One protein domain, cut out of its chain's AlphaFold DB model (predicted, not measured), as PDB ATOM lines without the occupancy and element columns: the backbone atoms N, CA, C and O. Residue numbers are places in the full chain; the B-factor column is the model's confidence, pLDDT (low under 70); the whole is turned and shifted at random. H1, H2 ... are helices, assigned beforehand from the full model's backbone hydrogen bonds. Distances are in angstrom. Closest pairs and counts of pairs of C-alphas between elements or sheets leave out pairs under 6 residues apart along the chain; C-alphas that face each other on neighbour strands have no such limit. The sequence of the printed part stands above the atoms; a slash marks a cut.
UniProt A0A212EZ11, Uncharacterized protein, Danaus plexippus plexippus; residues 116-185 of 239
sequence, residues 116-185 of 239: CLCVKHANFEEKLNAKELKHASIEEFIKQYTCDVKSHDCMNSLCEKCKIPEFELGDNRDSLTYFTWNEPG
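This is residues 116 to 185 of the 239 residues of an uncharacterized protein of Danaus plexippus plexippus (UniProt A0A212EZ11). What shape is this? With little regular structure, it is a loose, open loop: H1, H2 and H3 follow one another, and residues 156 to 185, with no named element, swing round and return beside H1. Residues 166 to 172 stick out. What builds it? The 70 printed residues, under half in named elements, include three helices and no named strand: all helix. The radius of gyration of the C-alphas is 14.4 A, the spans 39 by 33 by 20 A.

How do H1, residues 119 to 130, and H2, residues 138 to 145, stand? They are close but not clearly touching; the closest C-alphas, of Glu 125 and Ile 138, are 6.9 A apart. Their lines are only just about perpendicular, at 73 degrees. And H3, residues 152 to 155? It is apart from H1, and only just from H2, at 8.5 A between closest C-alphas. Are the backbones helical? Every O i to N i+4 pair is within hydrogen-bond range in H1, 3 of 4 in H2; H3 is too short for one.

Where does H1 begin? C-alpha 119 is at (1.982, 20.523, 18.056), and H1 is 16.3 A long. Where does H3 end? C-alpha 155 is at (5.000, 31.622, 34.816); H3 measures 5.3 A, H2 11.4 A.

How far does it reach? The farthest C-alphas, of Lys 161 and Pro 184, are 41.5 A apart; the printed part has no cut, and both links between helices are short. Where is pLDDT under 70? At residues 116 to 118, 132 to 136, 163 to 175 and 183 to 185.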
ATOM      1  N   CYS A 116      -5.129  20.889  24.981       64.19
ATOM      2  CA  CYS A 116      -4.262  21.372  23.904       64.19
ATOM      3  C   CYS A 116      -3.744  20.156  23.146       64.19
ATOM      4  O   CYS A 116      -2.908  19.421  23.651       64.19
ATOM      5  N   LEU A 117      -4.233  19.966  21.925       61.06
ATOM      6  CA  LEU A 117      -3.648  19.046  20.944       61.06
ATOM      7  C   LEU A 117      -2.694  19.795  20.006       61.06
ATOM      8  O   LEU A 117      -2.476  19.405  18.869       61.06
ATOM      9  N   CYS A 118      -2.185  20.937  20.463       69.44
ATOM     10  CA  CYS A 118      -1.280  21.756  19.690       69.44
ATOM     11  C   CYS A 118       0.076  21.057  19.565       69.44
ATOM     12  O   CYS A 118       0.643  20.618  20.567       69.44
ATOM     13  N   VAL A 119       0.641  21.059  18.355       76.00
ATOM     14  CA  VAL A 119       1.982  20.523  18.056       76.00
ATOM     15  C   VAL A 119       3.039  21.007  19.046       76.00
ATOM     16  O   VAL A 119       3.923  20.255  19.434       76.00
ATOM     17  N   LYS A 120       2.926  22.256  19.511       79.38
ATOM     18  CA  LYS A 120       3.847  22.831  20.500       79.38
ATOM     19  C   LYS A 120       3.840  22.074  21.830       79.38
ATOM     20  O   LYS A 120       4.918  21.738  22.306       79.38
ATOM     21  N   HIS A 121       2.668  21.819  22.423       73.75
ATOM     22  CA  HIS A 121       2.602  21.084  23.692       73.75
ATOM     23  C   HIS A 121       2.931  19.604  23.495       73.75
ATOM     24  O   HIS A 121       3.697  19.073  24.290       73.75
ATOM     25  N   ALA A 122       2.467  18.982  22.404       81.06
ATOM     26  CA  ALA A 122       2.805  17.593  22.089       81.06
ATOM     27  C   ALA A 122       4.325  17.395  21.928       81.06
ATOM     28  O   ALA A 122       4.922  16.553  22.587       81.06
ATOM     29  N   ASN A 123       4.994  18.238  21.136       85.12
ATOM     30  CA  ASN A 123       6.446  18.146  20.943       85.12
ATOM     31  C   ASN A 123       7.243  18.523  22.191       85.12
ATOM     32  O   ASN A 123       8.378  18.082  22.350       85.12
ATOM     33  N   PHE A 124       6.695  19.375  23.060       82.81
ATOM     34  CA  PHE A 124       7.329  19.680  24.337       82.81
ATOM     35  C   PHE A 124       7.305  18.464  25.272       82.81
ATOM     36  O   PHE A 124       8.317  18.172  25.904       82.81
ATOM     37  N   GLU A 125       6.193  17.727  25.295       80.69
ATOM     38  CA  GLU A 125       6.063  16.470  26.036       80.69
ATOM     39  C   GLU A 125       7.064  15.417  25.543       80.69
ATOM     40  O   GLU A 125       7.820  14.872  26.344       80.69
ATOM     41  N   GLU A 126       7.174  15.219  24.224       84.88
ATOM     42  CA  GLU A 126       8.153  14.296  23.626       84.88
ATOM     43  C   GLU A 126       9.602  14.649  24.006       84.88
ATOM     44  O   GLU A 126      10.396  13.774  24.362       84.88
ATOM     45  N   LYS A 127       9.953  15.944  24.010       83.19
ATOM     46  CA  LYS A 127      11.282  16.417  24.442       83.19
ATOM     47  C   LYS A 127      11.554  16.135  25.916       83.19
ATOM     48  O   LYS A 127      12.676  15.772  26.265       83.19
ATOM     49  N   LEU A 128      10.566  16.348  26.785       79.25
ATOM     50  CA  LEU A 128      10.699  16.085  28.218       79.25
ATOM     51  C   LEU A 128      10.810  14.587  28.511       79.25
ATOM     52  O   LEU A 128      11.617  14.198  29.355       79.25
ATOM     53  N   ASN A 129      10.044  13.758  27.803       78.00
ATOM     54  CA  ASN A 129      10.073  12.305  27.945       78.00
ATOM     55  C   ASN A 129      11.420  11.722  27.506       78.00
ATOM     56  O   ASN A 129      11.984  10.882  28.202       78.00
ATOM     57  N   ALA A 130      11.988  12.220  26.404       79.94
ATOM     58  CA  ALA A 130      13.292  11.766  25.928       79.94
ATOM     59  C   ALA A 130      14.444  12.105  26.890       79.94
ATOM     60  O   ALA A 130      15.437  11.385  26.937       79.94
ATOM     61  N   LYS A 131      14.322  13.184  27.678       73.94
ATOM     62  CA  LYS A 131      15.338  13.573  28.671       73.94
ATOM     63  C   LYS A 131      15.355  12.696  29.934       73.94
ATOM     64  O   LYS A 131      16.142  12.990  30.827       73.94
ATOM     65  N   GLU A 132      14.512  11.660  30.030       64.19
ATOM     66  CA  GLU A 132      14.404  10.757  31.197       64.19
ATOM     67  C   GLU A 132      14.265  11.505  32.540       64.19
ATOM     68  O   GLU A 132      14.639  11.011  33.606       64.19
ATOM     69  N   LEU A 133      13.723  12.726  32.508       65.00
ATOM     70  CA  LEU A 133      13.461  13.495  33.715       65.00
ATOM     71  C   LEU A 133      12.357  12.771  34.493       65.00
ATOM     72  O   LEU A 133      11.324  12.413  33.931       65.00
ATOM     73  N   LYS A 134      12.554  12.546  35.795       62.06
ATOM     74  CA  LYS A 134      11.525  11.950  36.660       62.06
ATOM     75  C   LYS A 134      10.381  12.951  36.870       62.06
ATOM     76  O   LYS A 134      10.382  13.698  37.844       62.06
ATOM     77  N   HIS A 135       9.412  12.972  35.962       66.19
ATOM     78  CA  HIS A 135       8.148  13.705  36.093       66.19
ATOM     79  C   HIS A 135       6.988  12.774  35.726       66.19
ATOM     80  O   HIS A 135       7.137  11.948  34.829       66.19
ATOM     81  N   ALA A 136       5.855  12.852  36.437       60.25
ATOM     82  CA  ALA A 136       4.669  12.078  36.056       60.25
ATOM     83  C   ALA A 136       3.783  12.844  35.058       60.25
ATOM     84  O   ALA A 136       2.947  12.241  34.390       60.25
ATOM     85  N   SER A 137       3.955  14.168  34.951       70.38
ATOM     86  CA  SER A 137       3.301  15.011  33.947       70.38
ATOM     87  C   SER A 137       4.014  16.353  33.757       70.38
ATOM     88  O   SER A 137       4.715  16.841  34.649       70.38
ATOM     89  N   ILE A 138       3.742  17.011  32.625       74.62
ATOM     90  CA  ILE A 138       4.186  18.387  32.349       74.62
ATOM     91  C   ILE A 138       3.748  19.352  33.462       74.62
ATOM     92  O   ILE A 138       4.512  20.226  33.864       74.62
ATOM     93  N   GLU A 139       2.531  19.200  33.989       77.12
ATOM     94  CA  GLU A 139       2.009  20.068  35.051       77.12
ATOM     95  C   GLU A 139       2.793  19.919  36.359       77.12
ATOM     96  O   GLU A 139       3.037  20.907  37.051       77.12
ATOM     97  N   GLU A 140       3.206  18.701  36.709       77.00
ATOM     98  CA  GLU A 140       4.074  18.462  37.864       77.00
ATOM     99  C   GLU A 140       5.478  19.006  37.646       77.00
ATOM    100  O   GLU A 140       6.045  19.590  38.568       77.00
ATOM    101  N   PHE A 141       6.015  18.865  36.431       78.19
ATOM    102  CA  PHE A 141       7.298  19.450  36.070       78.19
ATOM    103  C   PHE A 141       7.267  20.975  36.227       78.19
ATOM    104  O   PHE A 141       8.111  21.529  36.920       78.19
ATOM    105  N   ILE A 142       6.253  21.658  35.683       80.50
ATOM    106  CA  ILE A 142       6.111  23.122  35.793       80.50
ATOM    107  C   ILE A 142       6.022  23.566  37.262       80.50
ATOM    108  O   ILE A 142       6.681  24.531  37.653       80.50
ATOM    109  N   LYS A 143       5.275  22.839  38.106       80.62
ATOM    110  CA  LYS A 143       5.148  23.147  39.544       80.62
ATOM    111  C   LYS A 143       6.476  23.127  40.307       80.62
ATOM    112  O   LYS A 143       6.556  23.767  41.350       80.62
ATOM    113  N   GLN A 144       7.506  22.433  39.818       77.38
ATOM    114  CA  GLN A 144       8.841  22.475  40.434       77.38
ATOM    115  C   GLN A 144       9.508  23.850  40.282       77.38
ATOM    116  O   GLN A 144      10.321  24.229  41.118       77.38
ATOM    117  N   TYR A 145       9.143  24.608  39.244       77.75
ATOM    118  CA  TYR A 145       9.761  25.895  38.901       77.75
ATOM    119  C   TYR A 145       8.874  27.089  39.233       77.75
ATOM    120  O   TYR A 145       9.360  28.217  39.308       77.75
ATOM    121  N   THR A 146       7.578  26.860  39.448       83.94
ATOM    122  CA  THR A 146       6.617  27.936  39.682       83.94
ATOM    123  C   THR A 146       5.902  27.773  41.011       83.94
ATOM    124  O   THR A 146       5.283  26.738  41.254       83.94
ATOM    125  N   CYS A 147       5.893  28.817  41.845       85.94
ATOM    126  CA  CYS A 147       5.107  28.806  43.080       85.94
ATOM    127  C   CYS A 147       3.593  28.878  42.821       85.94
ATOM    128  O   CYS A 147       2.807  28.436  43.655       85.94
ATOM    129  N   ASP A 148       3.183  29.454  41.686       84.88
ATOM    130  CA  ASP A 148       1.786  29.544  41.268       84.88
ATOM    131  C   ASP A 148       1.673  29.479  39.740       84.88
ATOM    132  O   ASP A 148       2.019  30.428  39.037       84.88
ATOM    133  N   VAL A 149       1.134  28.367  39.241       82.81
ATOM    134  CA  VAL A 149       0.895  28.125  37.808       82.81
ATOM    135  C   VAL A 149      -0.193  29.022  37.210       82.81
ATOM    136  O   VAL A 149      -0.314  29.119  35.991       82.81
ATOM    137  N   LYS A 150      -1.015  29.667  38.047       84.00
ATOM    138  CA  LYS A 150      -2.044  30.620  37.610       84.00
ATOM    139  C   LYS A 150      -1.530  32.058  37.586       84.00
ATOM    140  O   LYS A 150      -2.181  32.921  36.998       84.00
ATOM    141  N   SER A 151      -0.383  32.324  38.209       85.56
ATOM    142  CA  SER A 151       0.235  33.645  38.214       85.56
ATOM    143  C   SER A 151       0.974  33.877  36.903       85.56
ATOM    144  O   SER A 151       1.945  33.186  36.590       85.56
ATOM    145  N   HIS A 152       0.542  34.895  36.158       84.50
ATOM    146  CA  HIS A 152       1.262  35.360  34.975       84.50
ATOM    147  C   HIS A 152       2.725  35.682  35.305       84.50
ATOM    148  O   HIS A 152       3.625  35.300  34.560       84.50
ATOM    149  N   ASP A 153       2.970  36.335  36.440       83.81
ATOM    150  CA  ASP A 153       4.305  36.799  36.794       83.81
ATOM    151  C   ASP A 153       5.235  35.633  37.140       83.81
ATOM    152  O   ASP A 153       6.364  35.609  36.658       83.81
ATOM    153  N   CYS A 154       4.787  34.612  37.887       84.88
ATOM    154  CA  CYS A 154       5.665  33.460  38.152       84.88
ATOM    155  C   CYS A 154       5.876  32.594  36.902       84.88
ATOM    156  O   CYS A 154       7.011  32.206  36.635       84.88
ATOM    157  N   MET A 155       4.847  32.369  36.075       83.38
ATOM    158  CA  MET A 155       5.000  31.622  34.816       83.38
ATOM    159  C   MET A 155       5.961  32.299  33.821       83.38
ATOM    160  O   MET A 155       6.538  31.617  32.978       83.38
ATOM    161  N   ASN A 156       6.164  33.619  33.929       81.19
ATOM    162  CA  ASN A 156       7.099  34.387  33.099       81.19
ATOM    163  C   ASN A 156       8.413  34.746  33.817       81.19
ATOM    164  O   ASN A 156       9.148  35.603  33.337       81.19
ATOM    165  N   SER A 157       8.733  34.105  34.949       78.75
ATOM    166  CA  SER A 157       9.957  34.382  35.733       78.75
ATOM    167  C   SER A 157      10.092  35.834  36.225       78.75
ATOM    168  O   SER A 157      11.189  36.302  36.511       78.75
ATOM    169  N   LEU A 158       8.972  36.548  36.349       81.81
ATOM    170  CA  LEU A 158       8.882  37.901  36.912       81.81
ATOM    171  C   LEU A 158       8.539  37.882  38.410       81.81
ATOM    172  O   LEU A 158       8.446  38.929  39.043       81.81
ATOM    173  N   CYS A 159       8.307  36.701  38.988       83.69
ATOM    174  CA  CYS A 159       7.967  36.567  40.397       83.69
ATOM    175  C   CYS A 159       9.213  36.509  41.281       83.69
ATOM    176  O   CYS A 159      10.048  35.621  41.146       83.69
ATOM    177  N   GLU A 160       9.256  37.382  42.282       82.25
ATOM    178  CA  GLU A 160      10.347  37.477  43.262       82.25
ATOM    179  C   GLU A 160      10.421  36.284  44.234       82.25
ATOM    180  O   GLU A 160      11.411  36.106  44.942       82.25
ATOM    181  N   LYS A 161       9.366  35.458  44.302       81.56
ATOM    182  CA  LYS A 161       9.272  34.320  45.234       81.56
ATOM    183  C   LYS A 161       9.908  33.049  44.681       81.56
ATOM    184  O   LYS A 161      10.397  32.222  45.449       81.56
ATOM    185  N   CYS A 162       9.822  32.861  43.366       74.06
ATOM    186  CA  CYS A 162      10.219  31.634  42.692       74.06
ATOM    187  C   CYS A 162      11.760  31.651  42.592       74.06
ATOM    188  O   CYS A 162      12.317  32.341  41.744       74.06
ATOM    189  N   LYS A 163      12.471  30.949  43.491       61.97
ATOM    190  CA  LYS A 163      13.924  30.754  43.353       61.97
ATOM    191  C   LYS A 163      14.139  29.799  42.189       61.97
ATOM    192  O   LYS A 163      13.856  28.615  42.336       61.97
ATOM    193  N   ILE A 164      14.577  30.313  41.043       63.38
ATOM    194  CA  ILE A 164      14.958  29.473  39.906       63.38
ATOM    195  C   ILE A 164      16.058  28.531  40.419       63.38
ATOM    196  O   ILE A 164      17.093  29.033  40.864       63.38
ATOM    197  N   PRO A 165      15.848  27.203  40.439       57.56
ATOM    198  CA  PRO A 165      16.909  26.279  40.795       57.56
ATOM    199  C   PRO A 165      18.039  26.451  39.785       57.56
ATOM    200  O   PRO A 165      17.809  26.415  38.575       57.56
ATOM    201  N   GLU A 166      19.251  26.663  40.282       55.28
ATOM    202  CA  GLU A 166      20.446  26.588  39.457       55.28
ATOM    203  C   GLU A 166      20.555  25.135  38.977       55.28
ATOM    204  O   GLU A 166      20.647  24.207  39.782       55.28
ATOM    205  N   PHE A 167      20.408  24.916  37.672       55.09
ATOM    206  CA  PHE A 167      20.540  23.580  37.114       55.09
ATOM    207  C   PHE A 167      22.016  23.259  36.949       55.09
ATOM    208  O   PHE A 167      22.710  23.905  36.163       55.09
ATOM    209  N   GLU A 168      22.463  22.188  37.595       51.16
ATOM    210  CA  GLU A 168      23.610  21.455  37.088       51.16
ATOM    211  C   GLU A 168      23.172  20.821  35.765       51.16
ATOM    212  O   GLU A 168      22.330  19.919  35.723       51.16
ATOM    213  N   LEU A 169      23.671  21.369  34.655       53.19
ATOM    214  CA  LEU A 169      23.563  20.724  33.354       53.19
ATOM    215  C   LEU A 169      24.240  19.356  33.495       53.19
ATOM    216  O   LEU A 169      25.463  19.279  33.572       53.19
ATOM    217  N   GLY A 170      23.437  18.293  33.597       57.03
ATOM    218  CA  GLY A 170      23.947  16.926  33.587       57.03
ATOM    219  C   GLY A 170      24.735  16.652  32.307       57.03
ATOM    220  O   GLY A 170      24.557  17.367  31.315       57.03
ATOM    221  N   ASP A 171      25.592  15.626  32.351       58.69
ATOM    222  CA  ASP A 171      26.493  15.247  31.259       58.69
ATOM    223  C   ASP A 171      25.820  15.415  29.900       58.69
ATOM    224  O   ASP A 171      24.752  14.852  29.629       58.69
ATOM    225  N   ASN A 172      26.451  16.243  29.068       56.09
ATOM    226  CA  ASN A 172      26.016  16.563  27.722       56.09
ATOM    227  C   ASN A 172      25.946  15.246  26.931       56.09
ATOM    228  O   ASN A 172      26.939  14.782  26.379       56.09
ATOM    229  N   ARG A 173      24.786  14.578  26.911       58.19
ATOM    230  CA  ARG A 173      24.540  13.530  25.921       58.19
ATOM    231  C   ARG A 173      24.524  14.262  24.585       58.19
ATOM    232  O   ARG A 173      23.556  14.957  24.281       58.19
ATOM    233  N   ASP A 174      25.600  14.104  23.817       63.91
ATOM    234  CA  ASP A 174      25.857  14.815  22.556       63.91
ATOM    235  C   ASP A 174      24.742  14.651  21.504       63.91
ATOM    236  O   ASP A 174      24.704  15.373  20.508       63.91
ATOM    237  N   SER A 175      23.788  13.734  21.715       69.69
ATOM    238  CA  SER A 175      22.570  13.641  20.913       69.69
ATOM    239  C   SER A 175      21.370  13.128  21.720       69.69
ATOM    240  O   SER A 175      21.443  12.123  22.427       69.69
ATOM    241  N   LEU A 176      20.237  13.826  21.593       72.69
ATOM    242  CA  LEU A 176      18.931  13.405  22.102       72.69
ATOM    243  C   LEU A 176      18.029  13.071  20.912       72.69
ATOM    244  O   LEU A 176      17.787  13.933  20.069       72.69
ATOM    245  N   THR A 177      17.496  11.851  20.874       80.25
ATOM    246  CA  THR A 177      16.513  11.444  19.859       80.25
ATOM    247  C   THR A 177      15.122  11.438  20.481       80.25
ATOM    248  O   THR A 177      14.926  10.861  21.546       80.25
ATOM    249  N   TYR A 178      14.160  12.088  19.831       82.38
ATOM    250  CA  TYR A 178      12.765  12.141  20.267       82.38
ATOM    251  C   TYR A 178      11.844  12.229  19.052       82.38
ATOM    252  O   TYR A 178      12.239  12.725  17.992       82.38
ATOM    253  N   PHE A 179      10.608  11.757  19.202       82.88
ATOM    254  CA  PHE A 179       9.603  11.900  18.159       82.88
ATOM    255  C   PHE A 179       9.111  13.347  18.104       82.88
ATOM    256  O   PHE A 179       8.953  14.014  19.120       82.88
ATOM    257  N   THR A 180       8.890  13.862  16.900       83.00
ATOM    258  CA  THR A 180       8.343  15.206  16.697       83.00
ATOM    259  C   THR A 180       7.115  15.093  15.817       83.00
ATOM    260  O   THR A 180       7.182  14.583  14.699       83.00
ATOM    261  N   TRP A 181       5.992  15.598  16.309       79.56
ATOM    262  CA  TRP A 181       4.806  15.822  15.510       79.56
ATOM    263  C   TRP A 181       5.034  17.017  14.597       79.56
ATOM    264  O   TRP A 181       5.295  18.132  15.050       79.56
ATOM    265  N   ASN A 182       4.895  16.782  13.300       75.38
ATOM    266  CA  ASN A 182       4.795  17.833  12.305       75.38
ATOM    267  C   ASN A 182       3.352  17.840  11.810       75.38
ATOM    268  O   ASN A 182       2.877  16.846  11.263       75.38
ATOM    269  N   GLU A 183       2.637  18.943  12.011       64.81
ATOM    270  CA  GLU A 183       1.402  19.159  11.265       64.81
ATOM    271  C   GLU A 183       1.799  19.440   9.806       64.81
ATOM    272  O   GLU A 183       2.554  20.390   9.575       64.81
ATOM    273  N   PRO A 184       1.311  18.673   8.809       56.69
ATOM    274  CA  PRO A 184       1.329  19.125   7.424       56.69
ATOM    275  C   PRO A 184       0.414  20.348   7.376       56.69
ATOM    276  O   PRO A 184      -0.810  20.234   7.331       56.69
ATOM    277  N   GLY A 185       1.009  21.522   7.576       48.12
ATOM    278  CA  GLY A 185       0.270  22.729   7.889       48.12
ATOM    279  C   GLY A 185      -0.810  22.999   6.850       48.12
ATOM    280  O   GLY A 185      -0.547  23.024   5.649       48.12
TER     281      GLY A 185